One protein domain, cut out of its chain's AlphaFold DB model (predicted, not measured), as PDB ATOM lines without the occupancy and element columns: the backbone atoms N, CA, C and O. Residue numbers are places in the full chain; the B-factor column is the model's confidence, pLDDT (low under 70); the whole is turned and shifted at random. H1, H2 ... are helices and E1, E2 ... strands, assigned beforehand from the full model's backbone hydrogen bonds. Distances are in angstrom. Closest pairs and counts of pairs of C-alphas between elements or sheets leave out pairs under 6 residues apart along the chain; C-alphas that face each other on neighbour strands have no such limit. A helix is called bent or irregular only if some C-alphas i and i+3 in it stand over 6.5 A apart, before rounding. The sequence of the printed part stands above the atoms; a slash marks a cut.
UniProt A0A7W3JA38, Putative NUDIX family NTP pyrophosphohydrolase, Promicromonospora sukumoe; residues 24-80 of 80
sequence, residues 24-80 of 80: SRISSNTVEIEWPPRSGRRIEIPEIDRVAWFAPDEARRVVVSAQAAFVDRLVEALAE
ATOM      1  N   SER A  24     154.201 151.967 133.596       90.31
ATOM      2  CA  SER A  24     154.249 153.437 133.540       90.31
ATOM      3  C   SER A  24     152.896 154.067 133.198       90.31
ATOM      4  O   SER A  24     152.749 155.286 133.268       90.31
ATOM      5  N   ARG A  25     151.918 153.253 132.791       90.50
ATOM      6  CA  ARG A  25     150.553 153.678 132.454       90.50
ATOM      7  C   ARG A  25     149.545 153.384 133.560       90.50
ATOM      8  O   ARG A  25     148.362 153.660 133.380       90.50
ATOM      9  N   ILE A  26     149.983 152.802 134.675       89.81
ATOM     10  CA  ILE A  26     149.100 152.525 135.802       89.81
ATOM     11  C   ILE A  26     148.889 153.815 136.589       89.81
ATOM     12  O   ILE A  26     149.832 154.387 137.130       89.81
ATOM     13  N   SER A  27     147.633 154.238 136.679       90.31
ATOM     14  CA  SER A  27     147.182 155.271 137.603       90.31
ATOM     15  C   SER A  27     146.383 154.637 138.736       90.31
ATOM     16  O   SER A  27     145.618 153.692 138.537       90.31
ATOM     17  N   SER A  28     146.583 155.150 139.946       93.44
ATOM     18  CA  SER A  28     145.761 154.788 141.094       93.44
ATOM     19  C   SER A  28     144.541 155.701 141.180       93.44
ATOM     20  O   SER A  28     144.573 156.833 140.693       93.44
ATOM     21  N   ASN A  29     143.485 155.225 141.840       95.75
ATOM     22  CA  ASN A  29     142.438 156.117 142.318       95.75
ATOM     23  C   ASN A  29     143.032 157.090 143.339       95.75
ATOM     24  O   ASN A  29     144.004 156.770 144.029       95.75
ATOM     25  N   THR A  30     142.436 158.268 143.448       95.94
ATOM     26  CA  THR A  30     142.835 159.244 144.450       95.94
ATOM     27  C   THR A  30     141.911 159.219 145.661       95.94
ATOM     28  O   THR A  30     140.744 158.830 145.585       95.94
ATOM     29  N   VAL A  31     142.465 159.598 146.809       96.06
ATOM     30  CA  VAL A  31     141.755 159.747 148.076       96.06
ATOM     31  C   VAL A  31     142.032 161.127 148.653       96.06
ATOM     32  O   VAL A  31     143.157 161.630 148.602       96.06
ATOM     33  N   GLU A  32     141.000 161.737 149.228       96.88
ATOM     34  CA  GLU A  32     141.136 163.009 149.927       96.88
ATOM     35  C   GLU A  32     141.437 162.765 151.410       96.88
ATOM     36  O   GLU A  32     140.681 162.095 152.121       96.88
ATOM     37  N   ILE A  33     142.528 163.348 151.903       95.81
ATOM     38  CA  ILE A  33     142.906 163.289 153.316       95.81
ATOM     39  C   ILE A  33     143.142 164.685 153.875       95.81
ATOM     40  O   ILE A  33     143.465 165.628 153.155       95.81
ATOM     41  N   GLU A  34     143.001 164.826 155.188       97.62
ATOM     42  CA  GLU A  34     143.407 166.046 155.874       97.62
ATOM     43  C   GLU A  34     144.912 166.016 156.166       97.62
ATOM     44  O   GLU A  34     145.403 165.088 156.815       97.62
ATOM     45  N   TRP A  35     145.648 167.033 155.703       96.12
ATOM     46  CA  TRP A  35     147.095 167.098 155.891       96.12
ATOM     47  C   TRP A  35     147.668 168.533 155.963       96.12
ATOM     48  O   TRP A  35     147.476 169.339 155.040       96.12
ATOM     49  N   PRO A  36     148.481 168.859 156.994       95.44
ATOM     50  CA  PRO A  36     148.842 168.034 158.155       95.44
ATOM     51  C   PRO A  36     147.637 167.686 159.050       95.44
ATOM     52  O   PRO A  36     146.604 168.352 158.947       95.44
ATOM     53  N   PRO A  37     147.741 166.673 159.928       95.94
ATOM     54  CA  PRO A  37     146.623 166.266 160.776       95.94
ATOM     55  C   PRO A  37     146.079 167.431 161.619       95.94
ATOM     56  O   PRO A  37     146.858 168.141 162.254       95.94
ATOM     57  N   ARG A  38     144.747 167.583 161.676       94.25
ATOM     58  CA  ARG A  38     144.015 168.642 162.411       94.25
ATOM     59  C   ARG A  38     144.233 170.073 161.894       94.25
ATOM     60  O   ARG A  38     144.012 171.027 162.636       94.25
ATOM     61  N   SER A  39     144.689 170.241 160.653       96.50
ATOM     62  CA  SER A  39     144.866 171.556 160.021       96.50
ATOM     63  C   SER A  39     143.608 172.095 159.329       96.50
ATOM     64  O   SER A  39     143.589 173.259 158.936       96.50
ATOM     65  N   GLY A  40     142.588 171.260 159.111       95.94
ATOM     66  CA  GLY A  40     141.432 171.573 158.264       95.94
ATOM     67  C   GLY A  40     141.750 171.640 156.763       95.94
ATOM     68  O   GLY A  40     140.834 171.785 155.955       95.94
ATOM     69  N   ARG A  41     143.023 171.513 156.362       97.12
ATOM     70  CA  ARG A  41     143.438 171.514 154.957       97.12
ATOM     71  C   ARG A  41     143.319 170.114 154.367       97.12
ATOM     72  O   ARG A  41     143.915 169.171 154.885       97.12
ATOM     73  N   ARG A  42     142.591 169.998 153.258       97.38
ATOM     74  CA  ARG A  42     142.437 168.760 152.490       97.38
ATOM     75  C   ARG A  42     143.403 168.727 151.311       97.38
ATOM     76  O   ARG A  42     143.637 169.755 150.676       97.38
ATOM     77  N   ILE A  43     143.974 167.557 151.051       96.81
ATOM     78  CA  ILE A  43     144.783 167.270 149.865       96.81
ATOM     79  C   ILE A  43     144.292 165.977 149.224       96.81
ATOM     80  O   ILE A  43     143.789 165.090 149.913       96.81
ATOM     81  N   GLU A  44     144.492 165.867 147.918       96.88
ATOM     82  CA  GLU A  44     144.223 164.654 147.159       96.88
ATOM     83  C   GLU A  44     145.543 163.923 146.877       96.88
ATOM     84  O   GLU A  44     146.514 164.534 146.422       96.88
ATOM     85  N   ILE A  45     145.596 162.627 147.190       94.88
ATOM     86  CA  ILE A  45     146.772 161.771 146.978       94.88
ATOM     87  C   ILE A  45     146.360 160.452 146.312       94.88
ATOM     88  O   ILE A  45     145.228 160.012 146.508       94.88
ATOM     89  N   PRO A  46     147.241 159.788 145.543       95.00
ATOM     90  CA  PRO A  46     146.948 158.454 145.029       95.00
ATOM     91  C   PRO A  46     146.887 157.427 146.171       95.00
ATOM     92  O   PRO A  46     147.679 157.491 147.111       95.00
ATOM     93  N   GLU A  47     145.980 156.452 146.076       95.12
ATOM     94  CA  GLU A  47     145.904 155.324 147.019       95.12
ATOM     95  C   GLU A  47     147.155 154.432 146.929       95.12
ATOM     96  O   GLU A  47     147.621 153.887 147.929       95.12
ATOM     97  N   ILE A  48     147.714 154.311 145.725       92.25
ATOM     98  CA  ILE A  48     148.943 153.575 145.426       92.25
ATOM     99  C   ILE A  48     149.929 154.539 144.769       92.25
ATOM    100  O   ILE A  48     149.680 155.051 143.679       92.25
ATOM    101  N   ASP A  49     151.067 154.753 145.417       90.38
ATOM    102  CA  ASP A  49     152.139 155.631 144.947       90.38
ATOM    103  C   ASP A  49     153.081 154.946 143.943       90.38
ATOM    104  O   ASP A  49     153.682 155.609 143.096       90.38
ATOM    105  N   ARG A  50     153.221 153.616 144.029       90.56
ATOM    106  CA  ARG A  50     154.109 152.829 143.173       90.56
ATOM    107  C   ARG A  50     153.576 151.428 142.892       90.56
ATOM    108  O   ARG A  50     153.132 150.713 143.786       90.56
ATOM    109  N   VAL A  51     153.757 150.999 141.644       92.31
ATOM    110  CA  VAL A  51     153.594 149.608 141.206       92.31
ATOM    111  C   VAL A  51     154.882 149.155 140.528       92.31
ATOM    112  O   VAL A  51     155.506 149.919 139.796       92.31
ATOM    113  N   ALA A  52     155.300 147.921 140.796       92.25
ATOM    114  CA  ALA A  52     156.502 147.335 140.222       92.25
ATOM    115  C   ALA A  52     156.347 145.818 140.072       92.25
ATOM    116  O   ALA A  52     155.610 145.178 140.826       92.25
ATOM    117  N   TRP A  53     157.069 145.258 139.103       91.75
ATOM    118  CA  TRP A  53     157.285 143.821 138.995       91.75
ATOM    119  C   TRP A  53     158.431 143.405 139.908       91.75
ATOM    120  O   TRP A  53     159.429 144.114 140.012       91.75
ATOM    121  N   PHE A  54     158.293 142.241 140.535       94.06
ATOM    122  CA  PHE A  54     159.299 141.675 141.424       94.06
ATOM    123  C   PHE A  54     159.505 140.205 141.095       94.06
ATOM    124  O   PHE A  54     158.541 139.486 140.813       94.06
ATOM    125  N   ALA A  55     160.749 139.742 141.199       95.62
ATOM    126  CA  ALA A  55     161.014 138.312 141.272       95.62
ATOM    127  C   ALA A  55     160.390 137.737 142.562       95.62
ATOM    128  O   ALA A  55     160.257 138.470 143.548       95.62
ATOM    129  N   PRO A  56     160.042 136.438 142.617       96.19
ATOM    130  CA  PRO A  56     159.387 135.854 143.790       96.19
ATOM    131  C   PRO A  56     160.124 136.115 145.115       96.19
ATOM    132  O   PRO A  56     159.498 136.414 146.132       96.19
ATOM    133  N   ASP A  57     161.455 136.050 145.122       96.12
ATOM    134  CA  ASP A  57     162.267 136.270 146.328       96.12
ATOM    135  C   ASP A  57     162.210 137.713 146.835       96.12
ATOM    136  O   ASP A  57     162.194 137.951 148.045       96.12
ATOM    137  N   GLU A  58     162.130 138.681 145.923       96.88
ATOM    138  CA  GLU A  58     161.944 140.089 146.265       96.88
ATOM    139  C   GLU A  58     160.506 140.363 146.701       96.88
ATOM    140  O   GLU A  58     160.290 141.023 147.719       96.88
ATOM    141  N   ALA A  59     159.529 139.790 145.989       96.19
ATOM    142  CA  ALA A  59     158.109 139.930 146.288       96.19
ATOM    143  C   ALA A  59     157.816 139.568 147.753       96.19
ATOM    144  O   ALA A  59     157.153 140.326 148.456       96.19
ATOM    145  N   ARG A  60     158.399 138.473 148.262       94.69
ATOM    146  CA  ARG A  60     158.259 138.037 149.667       94.69
ATOM    147  C   ARG A  60     158.720 139.069 150.696       94.69
ATOM    148  O   ARG A  60     158.204 139.072 151.812       94.69
ATOM    149  N   ARG A  61     159.695 139.912 150.348       94.81
ATOM    150  CA  ARG A  61     160.264 140.926 151.249       94.81
ATOM    151  C   ARG A  61     159.435 142.206 151.278       94.81
ATOM    152  O   ARG A  61     159.442 142.893 152.294       94.81
ATOM    153  N   VAL A  62     158.746 142.521 150.180       94.12
ATOM    154  CA  VAL A  62     157.990 143.776 150.030       94.12
ATOM    155  C   VAL A  62     156.502 143.630 150.353       94.12
ATOM    156  O   VAL A  62     155.876 144.600 150.776       94.12
ATOM    157  N   VAL A  63     155.918 142.439 150.185       92.81
ATOM    158  CA  VAL A  63     154.507 142.206 150.532       92.81
ATOM    159  C   VAL A  63     154.298 142.182 152.046       92.81
ATOM    160  O   VAL A  63     155.206 141.894 152.829       92.81
ATOM    161  N   VAL A  64     153.055 142.414 152.482       92.31
ATOM    162  CA  VAL A  64     152.672 142.195 153.885       92.31
ATOM    163  C   VAL A  64     153.048 140.765 154.269       92.31
ATOM    164  O   VAL A  64     152.642 139.838 153.582       92.31
ATOM    165  N   SER A  65     153.760 140.554 155.380       90.25
ATOM    166  CA  SER A  65     154.398 139.257 155.678       90.25
ATOM    167  C   SER A  65     153.444 138.054 155.638       90.25
ATOM    168  O   SER A  65     153.813 136.981 155.182       90.25
ATOM    169  N   ALA A  66     152.184 138.230 156.055       88.81
ATOM    170  CA  ALA A  66     151.168 137.171 155.989       88.81
ATOM    171  C   ALA A  66     150.759 136.780 154.552       88.81
ATOM    172  O   ALA A  66     150.106 135.757 154.353       88.81
ATOM    173  N   GLN A  67     151.098 137.608 153.564       92.12
ATOM    174  CA  GLN A  67     150.840 137.398 152.144       92.12
ATOM    175  C   GLN A  67     151.983 136.693 151.413       92.12
ATOM    176  O   GLN A  67     151.746 136.170 150.330       92.12
ATOM    177  N   ALA A  68     153.177 136.582 152.007       94.19
ATOM    178  CA  ALA A  68     154.290 135.838 151.410       94.19
ATOM    179  C   ALA A  68     153.911 134.376 151.097       94.19
ATOM    180  O   ALA A  68     154.225 133.874 150.024       94.19
ATOM    181  N   ALA A  69     153.086 133.756 151.951       93.50
ATOM    182  CA  ALA A  69     152.552 132.406 151.744       93.50
ATOM    183  C   ALA A  69     151.679 132.251 150.479       93.50
ATOM    184  O   ALA A  69     151.348 131.136 150.080       93.50
ATOM    185  N   PHE A  70     151.212 133.344 149.869       95.56
ATOM    186  CA  PHE A  70     150.566 133.282 148.559       95.56
ATOM    187  C   PHE A  70     151.590 133.149 147.427       95.56
ATOM    188  O   PHE A  70     151.355 132.370 146.510       95.56
ATOM    189  N   VAL A  71     152.728 133.843 147.526       96.31
ATOM    190  CA  VAL A  71     153.833 133.737 146.560       96.31
ATOM    191  C   VAL A  71     154.410 132.323 146.568       96.31
ATOM    192  O   VAL A  71     154.599 131.751 145.502       96.31
ATOM    193  N   ASP A  72     154.613 131.733 147.751       94.81
ATOM    194  CA  ASP A  72     155.129 130.361 147.878       94.81
ATOM    195  C   ASP A  72     154.232 129.340 147.179       94.81
ATOM    196  O   ASP A  72     154.698 128.602 146.316       94.81
ATOM    197  N   ARG A  73     152.926 129.376 147.473       95.38
ATOM    198  CA  ARG A  73     151.947 128.483 146.836       95.38
ATOM    199  C   ARG A  73     151.857 128.677 145.326       95.38
ATOM    200  O   ARG A  73     151.578 127.722 144.618       95.38
ATOM    201  N   LEU A  74     152.042 129.905 144.836       96.06
ATOM    202  CA  LEU A  74     152.042 130.169 143.400       96.06
ATOM    203  C   LEU A  74     153.279 129.573 142.724       96.06
ATOM    204  O   LEU A  74     153.146 128.959 141.676       96.06
ATOM    205  N   VAL A  75     154.466 129.749 143.311       96.88
ATOM    206  CA  VAL A  75     155.708 129.181 142.765       96.88
ATOM    207  C   VAL A  75     155.644 127.656 142.743       96.88
ATOM    208  O   VAL A  75     156.011 127.060 141.739       96.88
ATOM    209  N   GLU A  76     155.142 127.041 143.814       96.69
ATOM    210  CA  GLU A  76     154.933 125.592 143.890       96.69
ATOM    211  C   GLU A  76     153.966 125.105 142.800       96.69
ATOM    212  O   GLU A  76     154.312 124.209 142.041       96.69
ATOM    213  N   ALA A  77     152.815 125.766 142.635       96.06
ATOM    214  CA  ALA A  77     151.817 125.399 141.627       96.06
ATOM    215  C   ALA A  77     152.265 125.612 140.166       96.06
ATOM    216  O   ALA A  77     151.629 125.084 139.261       96.06
ATOM    217  N   LEU A  78     153.300 126.421 139.921       95.31
ATOM    218  CA  LEU A  78     153.872 126.652 138.584       95.31
ATOM    219  C   LEU A  78     155.086 125.759 138.289       95.31
ATOM    220  O   LEU A  78     155.618 125.811 137.181       95.31
ATOM    221  N   ALA A  79     155.570 125.012 139.283       92.25
ATOM    222  CA  ALA A  79     156.669 124.065 139.125       92.25
ATOM    223  C   ALA A  79     156.194 122.655 138.720       92.25
ATOM    224  O   ALA A  79     157.032 121.822 138.371       92.25
ATOM    225  N   GLU A  80     154.883 122.404 138.785       63.78
ATOM    226  CA  GLU A  80     154.189 121.207 138.281       63.78
ATOM    227  C   GLU A  80     153.858 121.330 136.786       63.78
ATOM    228  O   GLU A  80     154.009 120.309 136.074       63.78
TER     229      GLU A  80
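Overview. This is residues 24 to 80 of the 80 residues of the protein "Putative NUDIX family NTP pyrophosphohydrolase" of Promicromonospora sukumoe (UniProt A0A7W3JA38). A long, thin model has a two-strand hairpin, E1 and E2, towards one end and a helical hairpin, H1 and H2, at the other, with the link of residues 47 to 55 between them. The printed part has 57 residues, with the named elements in the order E1, E2, H1, H2. The two strands make one antiparallel sheet of order E1 - E2, and the class is mixed, helices and strands. The whole is extended, with a radius of gyration of the C-alphas of 17.1 A, and its C-alphas span 55 by 27 by 14 A, a rod.

Along the chain. Strand E1, residues 30 to 34, begins at C-alpha 30 at (142.835, 159.244, 144.450) and is 13.3 A long from first to last C-alpha. Strand E2, residues 42 to 46, is 13.5 A long. Helix H1, residues 56 to 62, is 10.2 A long and begins at C-alpha 56 at (159.387, 135.854, 143.790). Helix H2, residues 65 to 77, is 19.9 A long and ends at C-alpha 77 at (151.817, 125.399, 141.627). H2 is irregular, but only just: C-alphas 66 and 69 are 6.53 A apart.

Arrangement. E1 and E2 form a hairpin, antiparallel at 147 degrees between their directions. N 31 and O 45, at 2.8 A, and N 43 and O 33, at 2.9 A, are within hydrogen-bond range. H1 and H2 form a helical hairpin: they touch, the closest C-alphas being those of Arg 60 and Ala 68, 4.9 A apart. Their lines stand at a shallow tilt of 10 degrees, opposite ways. Of the O i to N i+4 pairs, 2 of 3 are within range in H1 and 5 of 9 in H2. E1 is apart from H1 and H2, and E2 is apart from H2.

Size, cuts and confidence. The two C-alphas farthest apart, those of Gly 40 and Glu 80, are 55.7 A from each other. The printed part has no cut. The link from H1 to H2 is tight, and those from E1 to E2 and from E2 to H1 are short. The mean pLDDT of the printed part is 93.9, and residue 80, the chain's last, is under 70.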